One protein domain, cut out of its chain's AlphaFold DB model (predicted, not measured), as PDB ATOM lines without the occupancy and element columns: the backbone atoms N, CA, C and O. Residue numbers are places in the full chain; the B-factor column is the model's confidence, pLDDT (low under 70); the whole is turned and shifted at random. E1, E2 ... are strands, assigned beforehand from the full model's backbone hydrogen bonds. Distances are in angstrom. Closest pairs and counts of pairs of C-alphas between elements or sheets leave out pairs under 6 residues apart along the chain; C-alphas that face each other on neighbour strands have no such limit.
ATOM      1  N   GLU A 199     -26.252  -6.581  52.488       72.75
ATOM      2  CA  GLU A 199     -26.624  -7.528  53.551       72.75
ATOM      3  C   GLU A 199     -25.519  -8.491  54.027       72.75
ATOM      4  O   GLU A 199     -25.773  -9.359  54.867       72.75
ATOM      5  N   GLY A 200     -24.286  -8.336  53.542       75.81
ATOM      6  CA  GLY A 200     -23.156  -9.173  53.936       75.81
ATOM      7  C   GLY A 200     -22.652  -8.919  55.361       75.81
ATOM      8  O   GLY A 200     -22.988  -7.922  56.009       75.81
ATOM      9  N   LEU A 201     -21.803  -9.828  55.842       86.38
ATOM     10  CA  LEU A 201     -21.135  -9.748  57.137       86.38
ATOM     11  C   LEU A 201     -19.626  -9.607  56.941       86.38
ATOM     12  O   LEU A 201     -18.984 -10.505  56.405       86.38
ATOM     13  N   SER A 202     -19.052  -8.523  57.454       90.06
ATOM     14  CA  SER A 202     -17.608  -8.283  57.443       90.06
ATOM     15  C   SER A 202     -17.051  -8.194  58.853       90.06
ATOM     16  O   SER A 202     -17.494  -7.374  59.658       90.06
ATOM     17  N   ILE A 203     -16.053  -9.016  59.162       90.75
ATOM     18  CA  ILE A 203     -15.427  -9.074  60.482       90.75
ATOM     19  C   ILE A 203     -13.921  -8.903  60.340       90.75
ATOM     20  O   ILE A 203     -13.274  -9.616  59.576       90.75
ATOM     21  N   VAL A 204     -13.352  -8.002  61.136       88.31
ATOM     22  CA  VAL A 204     -11.905  -7.919  61.345       88.31
ATOM     23  C   VAL A 204     -11.555  -8.159  62.803       88.31
ATOM     24  O   VAL A 204     -12.222  -7.666  63.717       88.31
ATOM     25  N   GLU A 205     -10.469  -8.889  63.041       82.38
ATOM     26  CA  GLU A 205     -10.019  -9.147  64.409       82.38
ATOM     27  C   GLU A 205      -9.519  -7.878  65.109       82.38
ATOM     28  O   GLU A 205      -9.624  -7.784  66.322       82.38
ATOM     29  N   GLY A 206      -9.032  -6.864  64.384       79.25
ATOM     30  CA  GLY A 206      -8.702  -5.549  64.951       79.25
ATOM     31  C   GLY A 206      -7.642  -4.786  64.160       79.25
ATOM     32  O   GLY A 206      -6.795  -5.380  63.505       79.25
ATOM     33  N   GLY A 207      -7.681  -3.452  64.201       72.62
ATOM     34  CA  GLY A 207      -6.725  -2.571  63.513       72.62
ATOM     35  C   GLY A 207      -6.773  -2.627  61.991       72.62
ATOM     36  O   GLY A 207      -5.844  -2.145  61.352       72.62
ATOM     37  N   GLY A 208      -7.812  -3.254  61.447       80.81
ATOM     38  CA  GLY A 208      -8.065  -3.421  60.025       80.81
ATOM     39  C   GLY A 208      -9.326  -2.687  59.579       80.81
ATOM     40  O   GLY A 208      -9.894  -1.882  60.322       80.81
ATOM     41  N   THR A 209      -9.776  -2.995  58.367       83.81
ATOM     42  CA  THR A 209     -10.961  -2.379  57.760       83.81
ATOM     43  C   THR A 209     -12.056  -3.420  57.557       83.81
ATOM     44  O   THR A 209     -11.858  -4.363  56.802       83.81
ATOM     45  N   ALA A 210     -13.211  -3.245  58.199       90.25
ATOM     46  CA  ALA A 210     -14.417  -4.033  57.933       90.25
ATOM     47  C   ALA A 210     -15.436  -3.162  57.197       90.25
ATOM     48  O   ALA A 210     -15.799  -2.092  57.698       90.25
ATOM     49  N   ARG A 211     -15.913  -3.610  56.031       87.06
ATOM     50  CA  ARG A 211     -16.957  -2.908  55.277       87.06
ATOM     51  C   ARG A 211     -18.038  -3.843  54.785       87.06
ATOM     52  O   ARG A 211     -17.755  -4.759  54.023       87.06
ATOM     53  N   ALA A 212     -19.270  -3.532  55.152       83.69
ATOM     54  CA  ALA A 212     -20.448  -4.188  54.614       83.69
ATOM     55  C   ALA A 212     -21.295  -3.191  53.813       83.69
ATOM     56  O   ALA A 212     -21.339  -2.003  54.147       83.69
ATOM     57  N   GLY A 213     -21.963  -3.678  52.766       73.06
ATOM     58  CA  GLY A 213     -22.915  -2.892  51.983       73.06
ATOM     59  C   GLY A 213     -24.184  -2.524  52.759       73.06
ATOM     60  O   GLY A 213     -24.273  -2.685  53.981       73.06
ATOM     61  N   ASP A 214     -25.186  -2.018  52.040       74.44
ATOM     62  CA  ASP A 214     -26.473  -1.612  52.618       74.44
ATOM     63  C   ASP A 214     -27.156  -2.772  53.351       74.44
ATOM     64  O   ASP A 214     -27.093  -3.919  52.917       74.44
ATOM     65  N   GLY A 215     -27.742  -2.492  54.519       70.62
ATOM     66  CA  GLY A 215     -28.345  -3.510  55.390       70.62
ATOM     67  C   GLY A 215     -27.371  -4.532  56.004       70.62
ATOM     68  O   GLY A 215     -27.805  -5.359  56.809       70.62
ATOM     69  N   GLY A 216     -26.079  -4.479  55.661       80.25
ATOM     70  CA  GLY A 216     -25.051  -5.405  56.129       80.25
ATOM     71  C   GLY A 216     -24.536  -5.116  57.539       80.25
ATOM     72  O   GLY A 216     -24.907  -4.134  58.190       80.25
ATOM     73  N   VAL A 217     -23.663  -5.997  58.025       88.56
ATOM     74  CA  VAL A 217     -23.075  -5.921  59.365       88.56
ATOM     75  C   VAL A 217     -21.553  -5.883  59.266       88.56
ATOM     76  O   VAL A 217     -20.939  -6.791  58.714       88.56
ATOM     77  N   ALA A 218     -20.931  -4.860  59.846       89.69
ATOM     78  CA  ALA A 218     -19.480  -4.729  59.923       89.69
ATOM     79  C   ALA A 218     -19.021  -4.703  61.388       89.69
ATOM     80  O   ALA A 218     -19.582  -3.975  62.209       89.69
ATOM     81  N   ILE A 219     -18.003  -5.495  61.737       90.88
ATOM     82  CA  ILE A 219     -17.539  -5.654  63.122       90.88
ATOM     83  C   ILE A 219     -16.011  -5.625  63.188       90.88
ATOM     84  O   ILE A 219     -15.335  -6.351  62.463       90.88
ATOM     85  N   ALA A 220     -15.463  -4.850  64.124       89.44
ATOM     86  CA  ALA A 220     -14.080  -4.995  64.580       89.44
ATOM     87  C   ALA A 220     -14.060  -5.482  66.033       89.44
ATOM     88  O   ALA A 220     -14.587  -4.801  66.916       89.44
ATOM     89  N   THR A 221     -13.467  -6.650  66.293       79.94
ATOM     90  CA  THR A 221     -13.605  -7.327  67.596       79.94
ATOM     91  C   THR A 221     -12.575  -6.902  68.644       79.94
ATOM     92  O   THR A 221     -12.891  -6.935  69.832       79.94
ATOM     93  N   SER A 222     -11.370  -6.480  68.244       71.25
ATOM     94  CA  SER A 222     -10.272  -6.158  69.171       71.25
ATOM     95  C   SER A 222      -9.751  -4.718  69.083       71.25
ATOM     96  O   SER A 222     -10.045  -3.938  68.172       71.25
ATOM     97  N   PHE A 223      -8.949  -4.389  70.094       61.62
ATOM     98  CA  PHE A 223      -8.368  -3.094  70.426       61.62
ATOM     99  C   PHE A 223      -7.404  -2.587  69.349       61.62
ATOM    100  O   PHE A 223      -6.323  -3.146  69.160       61.62
ATOM    101  N   SER A 224      -7.761  -1.494  68.669       67.81
ATOM    102  CA  SER A 224      -6.814  -0.725  67.860       67.81
ATOM    103  C   SER A 224      -7.398   0.632  67.447       67.81
ATOM    104  O   SER A 224      -8.529   0.664  66.952       67.81
ATOM    105  N   PRO A 225      -6.621   1.729  67.537       67.06
ATOM    106  CA  PRO A 225      -7.040   3.039  67.033       67.06
ATOM    107  C   PRO A 225      -7.077   3.109  65.498       67.06
ATOM    108  O   PRO A 225      -7.502   4.110  64.930       67.06
ATOM    109  N   PHE A 226      -6.607   2.062  64.817       71.50
ATOM    110  CA  PHE A 226      -6.563   1.982  63.357       71.50
ATOM    111  C   PHE A 226      -7.779   1.258  62.763       71.50
ATOM    112  O   PHE A 226      -7.896   1.156  61.547       71.50
ATOM    113  N   SER A 227      -8.676   0.734  63.607       84.44
ATOM    114  CA  SER A 227      -9.869   0.030  63.135       84.44
ATOM    115  C   SER A 227     -10.821   0.990  62.426       84.44
ATOM    116  O   SER A 227     -11.206   2.013  62.996       84.44
ATOM    117  N   THR A 228     -11.244   0.626  61.217       86.12
ATOM    118  CA  THR A 228     -12.293   1.331  60.471       86.12
ATOM    119  C   THR A 228     -13.432   0.367  60.182       86.12
ATOM    120  O   THR A 228     -13.224  -0.669  59.553       86.12
ATOM    121  N   VAL A 229     -14.631   0.695  60.660       90.44
ATOM    122  CA  VAL A 229     -15.819  -0.154  60.534       90.44
ATOM    123  C   VAL A 229     -16.922   0.643  59.858       90.44
ATOM    124  O   VAL A 229     -17.372   1.652  60.395       90.44
ATOM    125  N   VAL A 230     -17.357   0.202  58.682       86.19
ATOM    126  CA  VAL A 230     -18.383   0.906  57.905       86.19
ATOM    127  C   VAL A 230     -19.469  -0.069  57.485       86.19
ATOM    128  O   VAL A 230     -19.178  -1.120  56.918       86.19
ATOM    129  N   ALA A 231     -20.719   0.291  57.745       84.44
ATOM    130  CA  ALA A 231     -21.883  -0.387  57.196       84.44
ATOM    131  C   ALA A 231     -22.695   0.594  56.344       84.44
ATOM    132  O   ALA A 231     -22.784   1.783  56.668       84.44
ATOM    133  N   GLY A 232     -23.281   0.095  55.256       72.94
ATOM    134  CA  GLY A 232     -24.165   0.879  54.400       72.94
ATOM    135  C   GLY A 232     -25.482   1.269  55.082       72.94
ATOM    136  O   GLY A 232     -25.710   1.007  56.273       72.94
ATOM    137  N   HIS A 233     -26.379   1.885  54.315       72.56
ATOM    138  CA  HIS A 233     -27.625   2.431  54.838       72.56
ATOM    139  C   HIS A 233     -28.471   1.344  55.512       72.56
ATOM    140  O   HIS A 233     -28.673   0.250  54.985       72.56
ATOM    141  N   GLY A 234     -28.935   1.622  56.731       72.81
ATOM    142  CA  GLY A 234     -29.704   0.674  57.537       72.81
ATOM    143  C   GLY A 234     -28.927  -0.537  58.074       72.81
ATOM    144  O   GLY A 234     -29.538  -1.344  58.775       72.81
ATOM    145  N   GLY A 235     -27.626  -0.649  57.788       80.69
ATOM    146  CA  GLY A 235     -26.723  -1.661  58.335       80.69
ATOM    147  C   GLY A 235     -26.231  -1.342  59.751       80.69
ATOM    148  O   GLY A 235     -26.501  -0.267  60.297       80.69
ATOM    149  N   ALA A 236     -25.506  -2.288  60.354       88.19
ATOM    150  CA  ALA A 236     -24.950  -2.166  61.702       88.19
ATOM    151  C   ALA A 236     -23.416  -2.225  61.697       88.19
ATOM    152  O   ALA A 236     -22.821  -3.212  61.270       88.19
ATOM    153  N   ALA A 237     -22.781  -1.186  62.228       91.06
ATOM    154  CA  ALA A 237     -21.340  -1.076  62.389       91.06
ATOM    155  C   ALA A 237     -20.976  -1.108  63.880       91.06
ATOM    156  O   ALA A 237     -21.460  -0.295  64.671       91.06
ATOM    157  N   ILE A 238     -20.137  -2.067  64.283       91.50
ATOM    158  CA  ILE A 238     -19.790  -2.297  65.691       91.50
ATOM    159  C   ILE A 238     -18.276  -2.275  65.879       91.50
ATOM    160  O   ILE A 238     -17.536  -3.092  65.330       91.50
ATOM    161  N   LEU A 239     -17.821  -1.357  66.726       88.88
ATOM    162  CA  LEU A 239     -16.433  -1.202  67.123       88.88
ATOM    163  C   LEU A 239     -16.238  -1.686  68.569       88.88
ATOM    164  O   LEU A 239     -16.667  -1.054  69.543       88.88
ATOM    165  N   GLY A 240     -15.562  -2.826  68.704       81.31
ATOM    166  CA  GLY A 240     -15.191  -3.447  69.978       81.31
ATOM    167  C   GLY A 240     -14.024  -2.765  70.709       81.31
ATOM    168  O   GLY A 240     -13.856  -2.954  71.911       81.31
ATOM    169  N   GLY A 241     -13.207  -1.986  69.993       71.31
ATOM    170  CA  GLY A 241     -11.958  -1.401  70.494       71.31
ATOM    171  C   GLY A 241     -12.018   0.098  70.810       71.31
ATOM    172  O   GLY A 241     -13.043   0.748  70.617       71.31
ATOM    173  N   THR A 242     -10.889   0.648  71.269       72.06
ATOM    174  CA  THR A 242     -10.703   2.084  71.545       72.06
ATOM    175  C   THR A 242     -10.154   2.835  70.328       72.06
ATOM    176  O   THR A 242      -9.216   2.358  69.687       72.06
ATOM    177  N   GLY A 243     -10.634   4.054  70.083       72.88
ATOM    178  CA  GLY A 243      -9.965   5.041  69.219       72.88
ATOM    179  C   GLY A 243     -10.087   4.811  67.709       72.88
ATOM    180  O   GLY A 243      -9.442   5.527  66.949       72.88
ATOM    181  N   GLY A 244     -10.885   3.831  67.277       82.00
ATOM    182  CA  GLY A 244     -11.195   3.589  65.866       82.00
ATOM    183  C   GLY A 244     -12.308   4.492  65.325       82.00
ATOM    184  O   GLY A 244     -12.834   5.353  66.040       82.00
ATOM    185  N   ASN A 245     -12.675   4.247  64.068       87.00
ATOM    186  CA  ASN A 245     -13.737   4.948  63.350       87.00
ATOM    187  C   ASN A 245     -14.892   3.988  63.062       87.00
ATOM    188  O   ASN A 245     -14.661   2.853  62.628       87.00
ATOM    189  N   VAL A 246     -16.124   4.438  63.280       91.25
ATOM    190  CA  VAL A 246     -17.325   3.641  63.014       91.25
ATOM    191  C   VAL A 246     -18.397   4.490  62.333       91.25
ATOM    192  O   VAL A 246     -18.630   5.625  62.744       91.25
ATOM    193  N   SER A 247     -19.024   3.946  61.291       87.69
ATOM    194  CA  SER A 247     -20.083   4.605  60.515       87.69
ATOM    195  C   SER A 247     -21.159   3.607  60.097       87.69
ATOM    196  O   SER A 247     -20.839   2.510  59.633       87.69
ATOM    197  N   GLY A 248     -22.431   3.969  60.260       86.00
ATOM    198  CA  GLY A 248     -23.552   3.159  59.785       86.00
ATOM    199  C   GLY A 248     -24.923   3.701  60.184       86.00
ATOM    200  O   GLY A 248     -25.040   4.723  60.861       86.00
ATOM    201  N   GLY A 249     -25.982   2.990  59.781       83.31
ATOM    202  CA  GLY A 249     -27.347   3.263  60.252       83.31
ATOM    203  C   GLY A 249     -27.534   2.927  61.736       83.31
ATOM    204  O   GLY A 249     -28.221   3.639  62.464       83.31
ATOM    205  N   ILE A 250     -26.888   1.863  62.210       89.62
ATOM    206  CA  ILE A 250     -26.635   1.629  63.632       89.62
ATOM    207  C   ILE A 250     -25.124   1.647  63.829       89.62
ATOM    208  O   ILE A 250     -24.429   0.831  63.230       89.62
ATOM    209  N   ALA A 251     -24.614   2.539  64.673       92.12
ATOM    210  CA  ALA A 251     -23.182   2.658  64.930       92.12
ATOM    211  C   ALA A 251     -22.900   2.530  66.432       92.12
ATOM    212  O   ALA A 251     -23.368   3.329  67.241       92.12
ATOM    213  N   VAL A 252     -22.153   1.499  66.829       90.81
ATOM    214  CA  VAL A 252     -21.898   1.192  68.244       90.81
ATOM    215  C   VAL A 252     -20.401   1.170  68.522       90.81
ATOM    216  O   VAL A 252     -19.669   0.378  67.937       90.81
ATOM    217  N   SER A 253     -19.954   1.988  69.473       90.25
ATOM    218  CA  SER A 253     -18.623   1.913  70.074       90.25
ATOM    219  C   SER A 253     -18.730   1.456  71.525       90.25
ATOM    220  O   SER A 253     -19.382   2.091  72.357       90.25
ATOM    221  N   THR A 254     -18.066   0.346  71.838       84.31
ATOM    222  CA  THR A 254     -18.103  -0.251  73.184       84.31
ATOM    223  C   THR A 254     -17.012   0.262  74.120       84.31
ATOM    224  O   THR A 254     -17.180   0.132  75.324       84.31
ATOM    225  N   HIS A 255     -15.917   0.838  73.605       76.88
ATOM    226  CA  HIS A 255     -14.753   1.262  74.403       76.88
ATOM    227  C   HIS A 255     -14.197   2.648  74.010       76.88
ATOM    228  O   HIS A 255     -13.114   3.029  74.439       76.88
ATOM    229  N   GLY A 256     -14.950   3.444  73.244       75.06
ATOM    230  CA  GLY A 256     -14.583   4.812  72.857       75.06
ATOM    231  C   GLY A 256     -14.017   4.877  71.442       75.06
ATOM    232  O   GLY A 256     -13.429   3.921  70.935       75.06
ATOM    233  N   CYS A 257     -14.212   6.003  70.766       84.12
ATOM    234  CA  CYS A 257     -13.912   6.139  69.340       84.12
ATOM    235  C   CYS A 257     -13.391   7.534  69.007       84.12
ATOM    236  O   CYS A 257     -13.692   8.516  69.687       84.12
ATOM    237  N   ARG A 258     -12.596   7.615  67.940       85.38
ATOM    238  CA  ARG A 258     -12.139   8.900  67.411       85.38
ATOM    239  C   ARG A 258     -13.231   9.560  66.579       85.38
ATOM    240  O   ARG A 258     -13.387  10.777  66.625       85.38
ATOM    241  N   PHE A 259     -13.967   8.758  65.823       84.56
ATOM    242  CA  PHE A 259     -15.024   9.226  64.941       84.56
ATOM    243  C   PHE A 259     -16.204   8.255  64.978       84.56
ATOM    244  O   PHE A 259     -16.024   7.049  64.775       84.56
ATOM    245  N   LEU A 260     -17.392   8.790  65.256       91.12
ATOM    246  CA  LEU A 260     -18.659   8.066  65.221       91.12
ATOM    247  C   LEU A 260     -19.614   8.811  64.298       91.12
ATOM    248  O   LEU A 260     -20.058   9.910  64.627       91.12
ATOM    249  N   GLU A 261     -19.945   8.191  63.176       90.06
ATOM    250  CA  GLU A 261     -20.966   8.682  62.262       90.06
ATOM    251  C   GLU A 261     -22.231   7.840  62.385       90.06
ATOM    252  O   GLU A 261     -22.202   6.606  62.339       90.06
ATOM    253  N   VAL A 262     -23.358   8.529  62.515       90.44
ATOM    254  CA  VAL A 262     -24.687   7.939  62.436       90.44
ATOM    255  C   VAL A 262     -25.373   8.512  61.214       90.44
ATOM    256  O   VAL A 262     -25.606   9.717  61.129       90.44
ATOM    257  N   GLN A 263     -25.711   7.633  60.279       86.62
ATOM    258  CA  GLN A 263     -26.385   8.014  59.043       86.62
ATOM    259  C   GLN A 263     -27.849   8.423  59.301       86.62
ATOM    260  O   GLN A 263     -28.382   8.254  60.400       86.62
ATOM    261  N   LEU A 264     -28.506   8.957  58.266       83.75
ATOM    262  CA  LEU A 264     -29.904   9.413  58.270       83.75
ATOM    263  C   LEU A 264     -30.852   8.452  59.018       83.75
ATOM    264  O   LEU A 264     -30.936   7.267  58.678       83.75
ATOM    265  N   GLY A 265     -31.582   8.972  60.012       83.19
ATOM    266  CA  GLY A 265     -32.566   8.224  60.804       83.19
ATOM    267  C   GLY A 265     -31.980   7.080  61.645       83.19
ATOM    268  O   GLY A 265     -32.702   6.149  62.018       83.19
ATOM    269  N   GLY A 266     -30.666   7.099  61.877       87.25
ATOM    270  CA  GLY A 266     -29.923   6.047  62.560       87.25
ATOM    271  C   GLY A 266     -29.860   6.175  64.084       87.25
ATOM    272  O   GLY A 266     -30.342   7.138  64.682       87.25
ATOM    273  N   ILE A 267     -29.231   5.179  64.717       91.50
ATOM    274  CA  ILE A 267     -28.978   5.135  66.166       91.50
ATOM    275  C   ILE A 267     -27.483   4.907  66.422       91.50
ATOM    276  O   ILE A 267     -26.932   3.863  66.072       91.50
ATOM    277  N   GLY A 268     -26.844   5.864  67.088       91.69
ATOM    278  CA  GLY A 268     -25.467   5.796  67.560       91.69
ATOM    279  C   GLY A 268     -25.370   5.584  69.060       91.69
ATOM    280  O   GLY A 268     -26.089   6.225  69.829       91.69
ATOM    281  N   VAL A 269     -24.452   4.722  69.492       91.50
ATOM    282  CA  VAL A 269     -24.143   4.516  70.911       91.50
ATOM    283  C   VAL A 269     -22.634   4.495  71.134       91.50
ATOM    284  O   VAL A 269     -21.939   3.615  70.630       91.50
ATOM    285  N   ALA A 270     -22.139   5.413  71.959       89.62
ATOM    286  CA  ALA A 270     -20.784   5.435  72.490       89.62
ATOM    287  C   ALA A 270     -20.807   5.169  74.009       89.62
ATOM    288  O   ALA A 270     -21.193   6.020  74.819       89.62
ATOM    289  N   GLN A 271     -20.379   3.968  74.413       81.06
ATOM    290  CA  GLN A 271     -20.258   3.585  75.831       81.06
ATOM    291  C   GLN A 271     -19.078   4.251  76.563       81.06
ATOM    292  O   GLN A 271     -18.962   4.118  77.777       81.06
ATOM    293  N   TYR A 272     -18.207   4.958  75.844       79.06
ATOM    294  CA  TYR A 272     -17.096   5.726  76.404       79.06
ATOM    295  C   TYR A 272     -16.847   6.965  75.540       79.06
ATOM    296  O   TYR A 272     -17.566   7.202  74.570       79.06
ATOM    297  N   ALA A 273     -15.820   7.741  75.897       78.81
ATOM    298  CA  ALA A 273     -15.490   9.005  75.256       78.81
ATOM    299  C   ALA A 273     -15.399   8.889  73.726       78.81
ATOM    300  O   ALA A 273     -14.676   8.047  73.184       78.81
ATOM    301  N   ALA A 274     -16.131   9.774  73.052       83.31
ATOM    302  CA  ALA A 274     -16.045   9.996  71.617       83.31
ATOM    303  C   ALA A 274     -15.449  11.380  71.332       83.31
ATOM    304  O   ALA A 274     -15.835  12.369  71.963       83.31
ATOM    305  N   GLU A 275     -14.493  11.447  70.404       84.56
ATOM    306  CA  GLU A 275     -13.821  12.703  70.044       84.56
ATOM    307  C   GLU A 275     -14.591  13.484  68.976       84.56
ATOM    308  O   GLU A 275     -14.816  14.679  69.136       84.56
ATOM    309  N   ASN A 276     -15.021  12.826  67.901       87.75
ATOM    310  CA  ASN A 276     -15.772  13.463  66.824       87.75
ATOM    311  C   ASN A 276     -17.067  12.699  66.570       87.75
ATOM    312  O   ASN A 276     -17.058  11.471  66.458       87.75
ATOM    313  N   LEU A 277     -18.170  13.434  66.488       90.19
ATOM    314  CA  LEU A 277     -19.506  12.890  66.303       90.19
ATOM    315  C   LEU A 277     -20.147  13.527  65.076       90.19
ATOM    316  O   LEU A 277     -20.306  14.746  65.018       90.19
ATOM    317  N   GLU A 278     -20.556  12.701  64.125       90.19
ATOM    318  CA  GLU A 278     -21.387  13.111  63.003       90.19
ATOM    319  C   GLU A 278     -22.773  12.496  63.162       90.19
ATOM    320  O   GLU A 278     -22.942  11.277  63.162       90.19
ATOM    321  N   ILE A 279     -23.768  13.353  63.373       91.56
ATOM    322  CA  ILE A 279     -25.142  12.944  63.633       91.56
ATOM    323  C   ILE A 279     -25.976  13.389  62.438       91.56
ATOM    324  O   ILE A 279     -26.216  14.585  62.259       91.56
ATOM    325  N   GLY A 280     -26.387  12.426  61.614       86.94
ATOM    326  CA  GLY A 280     -27.216  12.660  60.436       86.94
ATOM    327  C   GLY A 280     -28.588  13.255  60.765       86.94
ATOM    328  O   GLY A 280     -28.977  13.397  61.926       86.94
ATOM    329  N   GLU A 281     -29.342  13.614  59.726       87.56
ATOM    330  CA  GLU A 281     -30.714  14.100  59.907       87.56
ATOM    331  C   GLU A 281     -31.587  13.011  60.571       87.56
ATOM    332  O   GLU A 281     -31.370  11.815  60.357       87.56
ATOM    333  N   ASP A 282     -32.523  13.411  61.436       86.38
ATOM    334  CA  ASP A 282     -33.414  12.527  62.214       86.38
ATOM    335  C   ASP A 282     -32.709  11.448  63.070       86.38
ATOM    336  O   ASP A 282     -33.344  10.509  63.562       86.38
ATOM    337  N   ALA A 283     -31.388  11.544  63.254       90.12
ATOM    338  CA  ALA A 283     -30.602  10.531  63.945       90.12
ATOM    339  C   ALA A 283     -30.518  10.775  65.460       90.12
ATOM    340  O   ALA A 283     -30.570  11.907  65.956       90.12
ATOM    341  N   LEU A 284     -30.342   9.682  66.204       92.38
ATOM    342  CA  LEU A 284     -30.079   9.681  67.641       92.38
ATOM    343  C   LEU A 284     -28.626   9.299  67.908       92.38
ATOM    344  O   LEU A 284     -28.165   8.265  67.437       92.38
ATOM    345  N   MET A 285     -27.947  10.059  68.757       92.94
ATOM    346  CA  MET A 285     -26.647   9.706  69.319       92.94
ATOM    347  C   MET A 285     -26.735   9.640  70.841       92.94
ATOM    348  O   MET A 285     -27.207  10.582  71.475       92.94
ATOM    349  N   ILE A 286     -26.230   8.561  71.438       92.00
ATOM    350  CA  ILE A 286     -26.075   8.425  72.888       92.00
ATOM    351  C   ILE A 286     -24.589   8.312  73.214       92.00
ATOM    352  O   ILE A 286     -23.947   7.342  72.818       92.00
ATOM    353  N   ALA A 287     -24.050   9.261  73.974       89.31
ATOM    354  CA  ALA A 287     -22.655   9.261  74.403       89.31
ATOM    355  C   ALA A 287     -22.549   9.303  75.931       89.31
ATOM    356  O   ALA A 287     -22.817  10.304  76.582       89.31
ATOM    357  N   THR A 288     -22.113   8.211  76.543       82.94
ATOM    358  CA  THR A 288     -21.949   8.143  78.014       82.94
ATOM    359  C   THR A 288     -20.744   8.941  78.543       82.94
ATOM    360  O   THR A 288     -20.571   9.068  79.758       82.94
ATOM    361  N   ALA A 289     -19.914   9.471  77.642       82.94
ATOM    362  CA  ALA A 289     -18.924  10.511  77.889       82.94
ATOM    363  C   ALA A 289     -18.567  11.199  76.560       82.94
ATOM    364  O   ALA A 289     -18.524  10.548  75.512       82.94
ATOM    365  N   LEU A 290     -18.264  12.496  76.604       85.00
ATOM    366  CA  LEU A 290     -17.699  13.240  75.476       85.00
ATOM    367  C   LEU A 290     -16.203  13.473  75.696       85.00
ATOM    368  O   LEU A 290     -15.749  13.634  76.828       85.00
ATOM    369  N   GLY A 291     -15.428  13.510  74.613       80.69
ATOM    370  CA  GLY A 291     -14.042  13.964  74.677       80.69
ATOM    371  C   GLY A 291     -13.944  15.434  75.133       80.69
ATOM    372  O   GLY A 291     -14.850  16.228  74.873       80.69
ATOM    373  N   PRO A 292     -12.819  15.849  75.745       78.56
ATOM    374  CA  PRO A 292     -12.659  17.186  76.339       78.56
ATOM    375  C   PRO A 292     -12.731  18.344  75.329       78.56
ATOM    376  O   PRO A 292     -12.850  19.507  75.714       78.56
ATOM    377  N   LYS A 293     -12.605  18.036  74.034       81.12
ATOM    378  CA  LYS A 293     -12.703  18.979  72.914       81.12
ATOM    379  C   LYS A 293     -13.534  18.386  71.778       81.12
ATOM    380  O   LYS A 293     -13.135  18.496  70.619       81.12
ATOM    381  N   ALA A 294     -14.621  17.694  72.118       85.25
ATOM    382  CA  ALA A 294     -15.383  16.965  71.120       85.25
ATOM    383  C   ALA A 294     -15.942  17.900  70.038       85.25
ATOM    384  O   ALA A 294     -16.431  18.995  70.340       85.25
ATOM    385  N   VAL A 295     -15.849  17.479  68.778       87.62
ATOM    386  CA  VAL A 295     -16.432  18.194  67.636       87.62
ATOM    387  C   VAL A 295     -17.660  17.433  67.169       87.62
ATOM    388  O   VAL A 295     -17.612  16.223  66.965       87.62
ATOM    389  N   ILE A 296     -18.779  18.138  67.053       90.31
ATOM    390  CA  ILE A 296     -20.095  17.536  66.873       90.31
ATOM    391  C   ILE A 296     -20.772  18.226  65.702       90.31
ATOM    392  O   ILE A 296     -21.023  19.428  65.750       90.31
ATOM    393  N   HIS A 297     -21.069  17.472  64.652       90.06
ATOM    394  CA  HIS A 297     -21.932  17.920  63.570       90.06
ATOM    395  C   HIS A 297     -23.347  17.400  63.813       90.06
ATOM    396  O   HIS A 297     -23.548  16.196  63.977       90.06
ATOM    397  N   LEU A 298     -24.314  18.317  63.856       89.06
ATOM    398  CA  LEU A 298     -25.731  18.005  64.006       89.06
ATOM    399  C   LEU A 298     -26.487  18.308  62.718       89.06
ATOM    400  O   LEU A 298     -26.568  19.462  62.295       89.06
ATOM    401  N   GLY A 299     -27.101  17.271  62.156       87.25
ATOM    402  CA  GLY A 299     -28.108  17.389  61.114       87.25
ATOM    403  C   GLY A 299     -29.421  17.992  61.619       87.25
ATOM    404  O   GLY A 299     -29.590  18.350  62.791       87.25
ATOM    405  N   LYS A 300     -30.393  18.107  60.715       86.06
ATOM    406  CA  LYS A 300     -31.757  18.543  61.045       86.06
ATOM    407  C   LYS A 300     -32.451  17.501  61.915       86.06
ATOM    408  O   LYS A 300     -32.338  16.316  61.631       86.06
ATOM    409  N   GLN A 301     -33.162  17.945  62.954       86.19
ATOM    410  CA  GLN A 301     -33.889  17.070  63.892       86.19
ATOM    411  C   GLN A 301     -33.009  16.008  64.588       86.19
ATOM    412  O   GLN A 301     -33.507  15.075  65.217       86.19
ATOM    413  N   ALA A 302     -31.687  16.176  64.527       89.50
ATOM    414  CA  ALA A 302     -30.720  15.317  65.180       89.50
ATOM    415  C   ALA A 302     -30.770  15.516  66.699       89.50
ATOM    416  O   ALA A 302     -30.944  16.632  67.199       89.50
ATOM    417  N   THR A 303     -30.597  14.429  67.448       91.44
ATOM    418  CA  THR A 303     -30.609  14.454  68.914       91.44
ATOM    419  C   THR A 303     -29.375  13.765  69.477       91.44
ATOM    420  O   THR A 303     -29.133  12.593  69.211       91.44
ATOM    421  N   LEU A 304     -28.626  14.483  70.309       91.56
ATOM    422  CA  LEU A 304     -27.535  13.968  71.124       91.56
ATOM    423  C   LEU A 304     -27.986  13.891  72.586       91.56
ATOM    424  O   LEU A 304     -28.398  14.891  73.170       91.56
ATOM    425  N   ILE A 305     -27.876  12.714  73.188       90.81
ATOM    426  CA  ILE A 305     -28.019  12.500  74.629       90.81
ATOM    427  C   ILE A 305     -26.640  12.145  75.156       90.81
ATOM    428  O   ILE A 305     -26.039  11.171  74.700       90.81
ATOM    429  N   PHE A 306     -26.123  12.909  76.107       89.00
ATOM    430  CA  PHE A 306     -24.806  12.631  76.658       89.00
ATOM    431  C   PHE A 306     -24.756  12.821  78.164       89.00
ATOM    432  O   PHE A 306     -25.559  13.554  78.730       89.00
ATOM    433  N   ARG A 307     -23.828  12.126  78.818       84.44
ATOM    434  CA  ARG A 307     -23.586  12.299  80.251       84.44
ATOM    435  C   ARG A 307     -22.524  13.370  80.464       84.44
ATOM    436  O   ARG A 307     -21.463  13.299  79.837       84.44
ATOM    437  N   GLU A 308     -22.799  14.322  81.346       73.12
ATOM    438  CA  GLU A 308     -21.804  15.308  81.764       73.12
ATOM    439  C   GLU A 308     -20.784  14.690  82.726       73.12
ATOM    440  O   GLU A 308     -21.090  13.765  83.482       73.12
ATOM    441  N   ASP A 309     -19.545  15.176  82.664       65.38
ATOM    442  CA  ASP A 309     -18.474  14.762  83.573       65.38
ATOM    443  C   ASP A 309     -18.684  15.465  84.924       65.38
ATOM    444  O   ASP A 309     -18.136  16.533  85.193       65.38
ATOM    445  N   SER A 310     -19.602  14.915  85.719       63.75
ATOM    446  CA  SER A 310     -20.048  15.440  87.010       63.75
ATOM    447  C   SER A 310     -20.152  14.301  88.033       63.75
ATOM    448  O   SER A 310     -20.360  13.140  87.665       63.75
ATOM    449  N   ASP A 311     -20.011  14.621  89.325       54.62
ATOM    450  CA  ASP A 311     -20.129  13.644  90.420       54.62
ATOM    451  C   ASP A 311     -21.529  12.995  90.474       54.62
ATOM    452  O   ASP A 311     -21.682  11.865  90.952       54.62
ATOM    453  N   GLU A 312     -22.545  13.672  89.925       57.31
ATOM    454  CA  GLU A 312     -23.869  13.108  89.681       57.31
ATOM    455  C   GLU A 312     -24.033  12.705  88.201       57.31
ATOM    456  O   GLU A 312     -23.656  13.459  87.301       57.31
ATOM    457  N   PRO A 313     -24.589  11.514  87.897       58.44
ATOM    458  CA  PRO A 313     -24.784  11.045  86.527       58.44
ATOM    459  C   PRO A 313     -25.977  11.758  85.870       58.44
ATOM    460  O   PRO A 313     -27.015  11.141  85.626       58.44
ATOM    461  N   GLU A 314     -25.840  13.054  85.609       72.69
ATOM    462  CA  GLU A 314     -26.837  13.845  84.897       72.69
ATOM    463  C   GLU A 314     -26.641  13.686  83.380       72.69
ATOM    464  O   GLU A 314     -25.522  13.745  82.856       72.69
ATOM    465  N   PHE A 315     -27.740  13.404  82.677       80.88
ATOM    466  CA  PHE A 315     -27.761  13.303  81.221       80.88
ATOM    467  C   PHE A 315     -28.349  14.579  80.630       80.88
ATOM    468  O   PHE A 315     -29.469  14.969  80.955       80.88
ATOM    469  N   THR A 316     -27.613  15.175  79.701       83.69
ATOM    470  CA  THR A 316     -28.004  16.379  78.980       83.69
ATOM    471  C   THR A 316     -28.466  16.008  77.573       83.69
ATOM    472  O   THR A 316     -27.889  15.144  76.905       83.69
ATOM    473  N   VAL A 317     -29.528  16.671  77.109       86.25
ATOM    474  CA  VAL A 317     -30.049  16.527  75.743       86.25
ATOM    475  C   VAL A 317     -29.693  17.765  74.940       86.25
ATOM    476  O   VAL A 317     -30.062  18.880  75.301       86.25
ATOM    477  N   PHE A 318     -29.019  17.554  73.819       87.19
ATOM    478  CA  PHE A 318     -28.660  18.582  72.856       87.19
ATOM    479  C   PHE A 318     -29.271  18.213  71.503       87.19
ATOM    480  O   PHE A 318     -28.901  17.206  70.904       87.19
ATOM    481  N   SER A 319     -30.273  18.967  71.051       86.19
ATOM    482  CA  SER A 319     -31.106  18.574  69.908       86.19
ATOM    483  C   SER A 319     -31.461  19.763  69.030       86.19
ATOM    484  O   SER A 319     -31.891  20.793  69.547       86.19
ATOM    485  N   SER A 320     -31.361  19.582  67.709       84.12
ATOM    486  CA  SER A 320     -31.831  20.551  66.708       84.12
ATOM    487  C   SER A 320     -33.339  20.452  66.432       84.12
ATOM    488  O   SER A 320     -33.867  21.141  65.562       84.12
ATOM    489  N   LEU A 321     -34.053  19.589  67.165       75.75
ATOM    490  CA  LEU A 321     -35.502  19.411  67.056       75.75
ATOM    491  C   LEU A 321     -36.285  20.499  67.809       75.75
ATOM    492  O   LEU A 321     -37.347  20.934  67.372       75.75
ATOM    493  N   SER A 322     -35.749  20.967  68.938       62.69
ATOM    494  CA  SER A 322     -36.256  22.130  69.666       62.69
ATOM    495  C   SER A 322     -35.535  23.371  69.147       62.69
ATOM    496  O   SER A 322     -34.326  23.456  69.335       62.69
ATOM    497  N   GLY A 323     -36.245  24.314  68.516       55.97
ATOM    498  CA  GLY A 323     -35.710  25.451  67.731       55.97
ATOM    499  C   GLY A 323     -34.765  26.465  68.412       55.97
ATOM    500  O   GLY A 323     -34.653  27.588  67.942       55.97
ATOM    501  N   ASN A 324     -34.096  26.099  69.505       68.81
ATOM    502  CA  ASN A 324     -33.021  26.849  70.157       68.81
ATOM    503  C   ASN A 324     -31.614  26.412  69.701       68.81
ATOM    504  O   ASN A 324     -30.636  27.059  70.070       68.81
ATOM    505  N   VAL A 325     -31.491  25.307  68.955       82.50
ATOM    506  CA  VAL A 325     -30.217  24.797  68.429       82.50
ATOM    507  C   VAL A 325     -30.355  24.618  66.923       82.50
ATOM    508  O   VAL A 325     -31.175  23.828  66.461       82.50
ATOM    509  N   GLU A 326     -29.551  25.347  66.155       85.19
ATOM    510  CA  GLU A 326     -29.540  25.241  64.695       85.19
ATOM    511  C   GLU A 326     -28.694  24.039  64.237       85.19
ATOM    512  O   GLU A 326     -27.687  23.715  64.881       85.19
ATOM    513  N   PRO A 327     -29.038  23.375  63.124       85.81
ATOM    514  CA  PRO A 327     -28.159  22.397  62.492       85.81
ATOM    515  C   PRO A 327     -26.798  23.019  62.150       85.81
ATOM    516  O   PRO A 327     -26.720  24.160  61.690       85.81
ATOM    517  N   GLY A 328     -25.714  22.274  62.359       85.56
ATOM    518  CA  GLY A 328     -24.366  22.767  62.084       85.56
ATOM    519  C   GLY A 328     -23.282  22.148  62.955       85.56
ATOM    520  O   GLY A 328     -23.476  21.117  63.602       85.56
ATOM    521  N   LEU A 329     -22.108  22.780  62.939       87.81
ATOM    522  CA  LEU A 329     -20.905  22.297  63.608       87.81
ATOM    523  C   LEU A 329     -20.719  22.968  64.972       87.81
ATOM    524  O   LEU A 329     -20.707  24.193  65.092       87.81
ATOM    525  N   TYR A 330     -20.511  22.154  66.001       88.94
ATOM    526  CA  TYR A 330     -20.337  22.580  67.382       88.94
ATOM    527  C   TYR A 330     -19.045  22.021  67.967       88.94
ATOM    528  O   TYR A 330     -18.647  20.889  67.695       88.94
ATOM    529  N   ARG A 331     -18.398  22.806  68.825       87.75
ATOM    530  CA  ARG A 331     -17.311  22.350  69.688       87.75
ATOM    531  C   ARG A 331     -17.791  22.312  71.129       87.75
ATOM    532  O   ARG A 331     -18.230  23.336  71.652       87.75
ATOM    533  N   TYR A 332     -17.651  21.152  71.758       85.88
ATOM    534  CA  TYR A 332     -17.850  20.969  73.188       85.88
ATOM    535  C   TYR A 332     -16.526  21.187  73.920       85.88
ATOM    536  O   TYR A 332     -15.524  20.536  73.617       85.88
ATOM    537  N   ALA A 333     -16.500  22.130  74.856       81.12
ATOM    538  CA  ALA A 333     -15.353  22.369  75.726       81.12
ATOM    539  C   ALA A 333     -15.820  22.948  77.064       81.12
ATOM    540  O   ALA A 333     -16.603  23.897  77.086       81.12
ATOM    541  N   ASN A 334     -15.295  22.417  78.171       75.75
ATOM    542  CA  ASN A 334     -15.579  22.892  79.532       75.75
ATOM    543  C   ASN A 334     -17.087  22.980  79.848       75.75
ATOM    544  O   ASN A 334     -17.546  23.989  80.380       75.75
ATOM    545  N   GLY A 335     -17.871  21.972  79.451       76.00
ATOM    546  CA  GLY A 335     -19.320  21.959  79.690       76.00
ATOM    547  C   GLY A 335     -20.139  22.887  78.785       76.00
ATOM    548  O   GLY A 335     -21.343  23.002  78.973       76.00
ATOM    549  N   GLN A 336     -19.528  23.560  77.802       81.75
ATOM    550  CA  GLN A 336     -20.225  24.488  76.907       81.75
ATOM    551  C   GLN A 336     -20.128  24.061  75.443       81.75
ATOM    552  O   GLN A 336     -19.059  23.678  74.962       81.75
ATOM    553  N   PHE A 337     -21.236  24.221  74.718       83.44
ATOM    554  CA  PHE A 337     -21.286  24.106  73.264       83.44
ATOM    555  C   PHE A 337     -21.095  25.477  72.626       83.44
ATOM    556  O   PHE A 337     -21.744  26.451  73.006       83.44
ATOM    557  N   ARG A 338     -20.209  25.554  71.633       87.12
ATOM    558  CA  ARG A 338     -20.035  26.745  70.796       87.12
ATOM    559  C   ARG A 338     -20.140  26.349  69.340       87.12
ATOM    560  O   ARG A 338     -19.407  25.461  68.906       87.12
ATOM    561  N   GLN A 339     -21.034  27.003  68.609       86.19
ATOM    562  CA  GLN A 339     -21.105  26.847  67.163       86.19
ATOM    563  C   GLN A 339     -19.816  27.395  66.544       86.19
ATOM    564  O   GLN A 339     -19.292  28.420  66.989       86.19
ATOM    565  N   ILE A 340     -19.272  26.674  65.572       86.19
ATOM    566  CA  ILE A 340     -18.043  27.040  64.872       86.19
ATOM    567  C   ILE A 340     -18.282  26.996  63.366       86.19
ATOM    568  O   ILE A 340     -19.003  26.134  62.872       86.19
TER     569      ILE A 340
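Overview. This is residues 199 to 340 of the 747 residues of an uncharacterized protein of Pseudoxanthobacter soli DSM 19599 (UniProt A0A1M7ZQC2). The chain is wound in stacked, flattened turns, a solenoid with two walls of strands and the stack of turns along the longest axis. One wall holds E1, E3, E5, the later parts of E6 and E7, E9 and E11, the other E2, E4, the earlier parts of E6 and E7, E8 and E10; neighbours within these runs are parallel, and at the far end antiparallel E12 extends the first wall and E13 and E14 the second. The 142 printed residues have no named helix and fourteen named strands, numbered E1 to E14 along the chain; they make one branched, twisted sheet in which E6 and E7 have three neighbours each and the neighbour pairs are partly parallel and partly antiparallel, and the class is all strand. The whole is compact, with a radius of gyration of the C-alphas of 14.4 A and spans of 41 by 29 by 25 A.

Along the chain. E1 is residues 201 to 204, with C-alpha 201 at (-21.135, -9.748, 57.137). Four-residue strands follow: E2 at 209 to 212, E3 at 217 to 220, E4 at 228 to 231 and E5 at 236 to 239. E6, residues 244 to 253, bends by 152 degrees at residue 250, and its first and last C-alphas are 8.7 A apart. E7, residues 257 to 270, is the longest strand by residues; it bends by 165 degrees at residue 260, and its end C-alphas are 7.6 A apart. Next come E8, residues 274 to 279, 12.5 A long, and E9, residues 284 to 287. E10, residues 290 to 298, is 14.8 A long and bends by 113 degrees at residue 293, where C-alpha 293 is at (-12.703, 18.979, 72.914). E11, residues 303 to 307, measures 13.5 A, E12, residues 315 to 319, 12.9 A, and E13, residues 328 to 333, 16.4 A. E14, residues 336 to 339, ends with C-alpha 339 at (-21.105, 26.847, 67.163).

Arrangement. E1 is an edge strand, parallel to E3 at 7 degrees, with N 202 and O 217 within hydrogen-bond range at 2.9 A. E5 lies on the other side of E3 from E1, with N 218 and O 236 at 2.9 A. Edge strand E2 is parallel to E4, with N 210 and O 228 at 2.9 A. The closest C-alphas of E1 and E2 are those of Ser 202 and Ala 210, 5.3 A apart. Pairing is staggered on E6: E4 pairs with residues 245 to 247, N 229 to O 245 at 2.9 A, and E5 with residues 250 to 253, N 237 to O 250 at 2.8 A. E7 is on the other side of E6, with N 261 and O 246 at 2.9 A. On E7, E8 pairs with residues 257 to 262, N 276 to O 258 at 2.9 A, and E9 with residues 267 to 270, N 268 to O 284 at 2.8 A. E10 is parallel to E8, with N 277 and O 295 at 2.9 A, and E11 to E9, with N 285 and O 303 at 2.8 A. The hairpin of E11 and E12 has N 304 and O 318 at 2.8 A. E13 is antiparallel to E10 at 168 degrees, with N 296 and O 330 at 2.8 A, and forms a hairpin with E14, with N 331 and O 338 at 2.8 A. E9 and E10 meet only through their link, and E12 and E13 are apart.

Size, cuts and confidence. The C-alphas of Glu 205 and Gly 323, the two farthest apart, are 43.2 A from each other. The printed part has no cut and no long link. Its mean pLDDT is 82.8, with values under 70 at residues 223 to 225, 309 to 313 and 322 to 324.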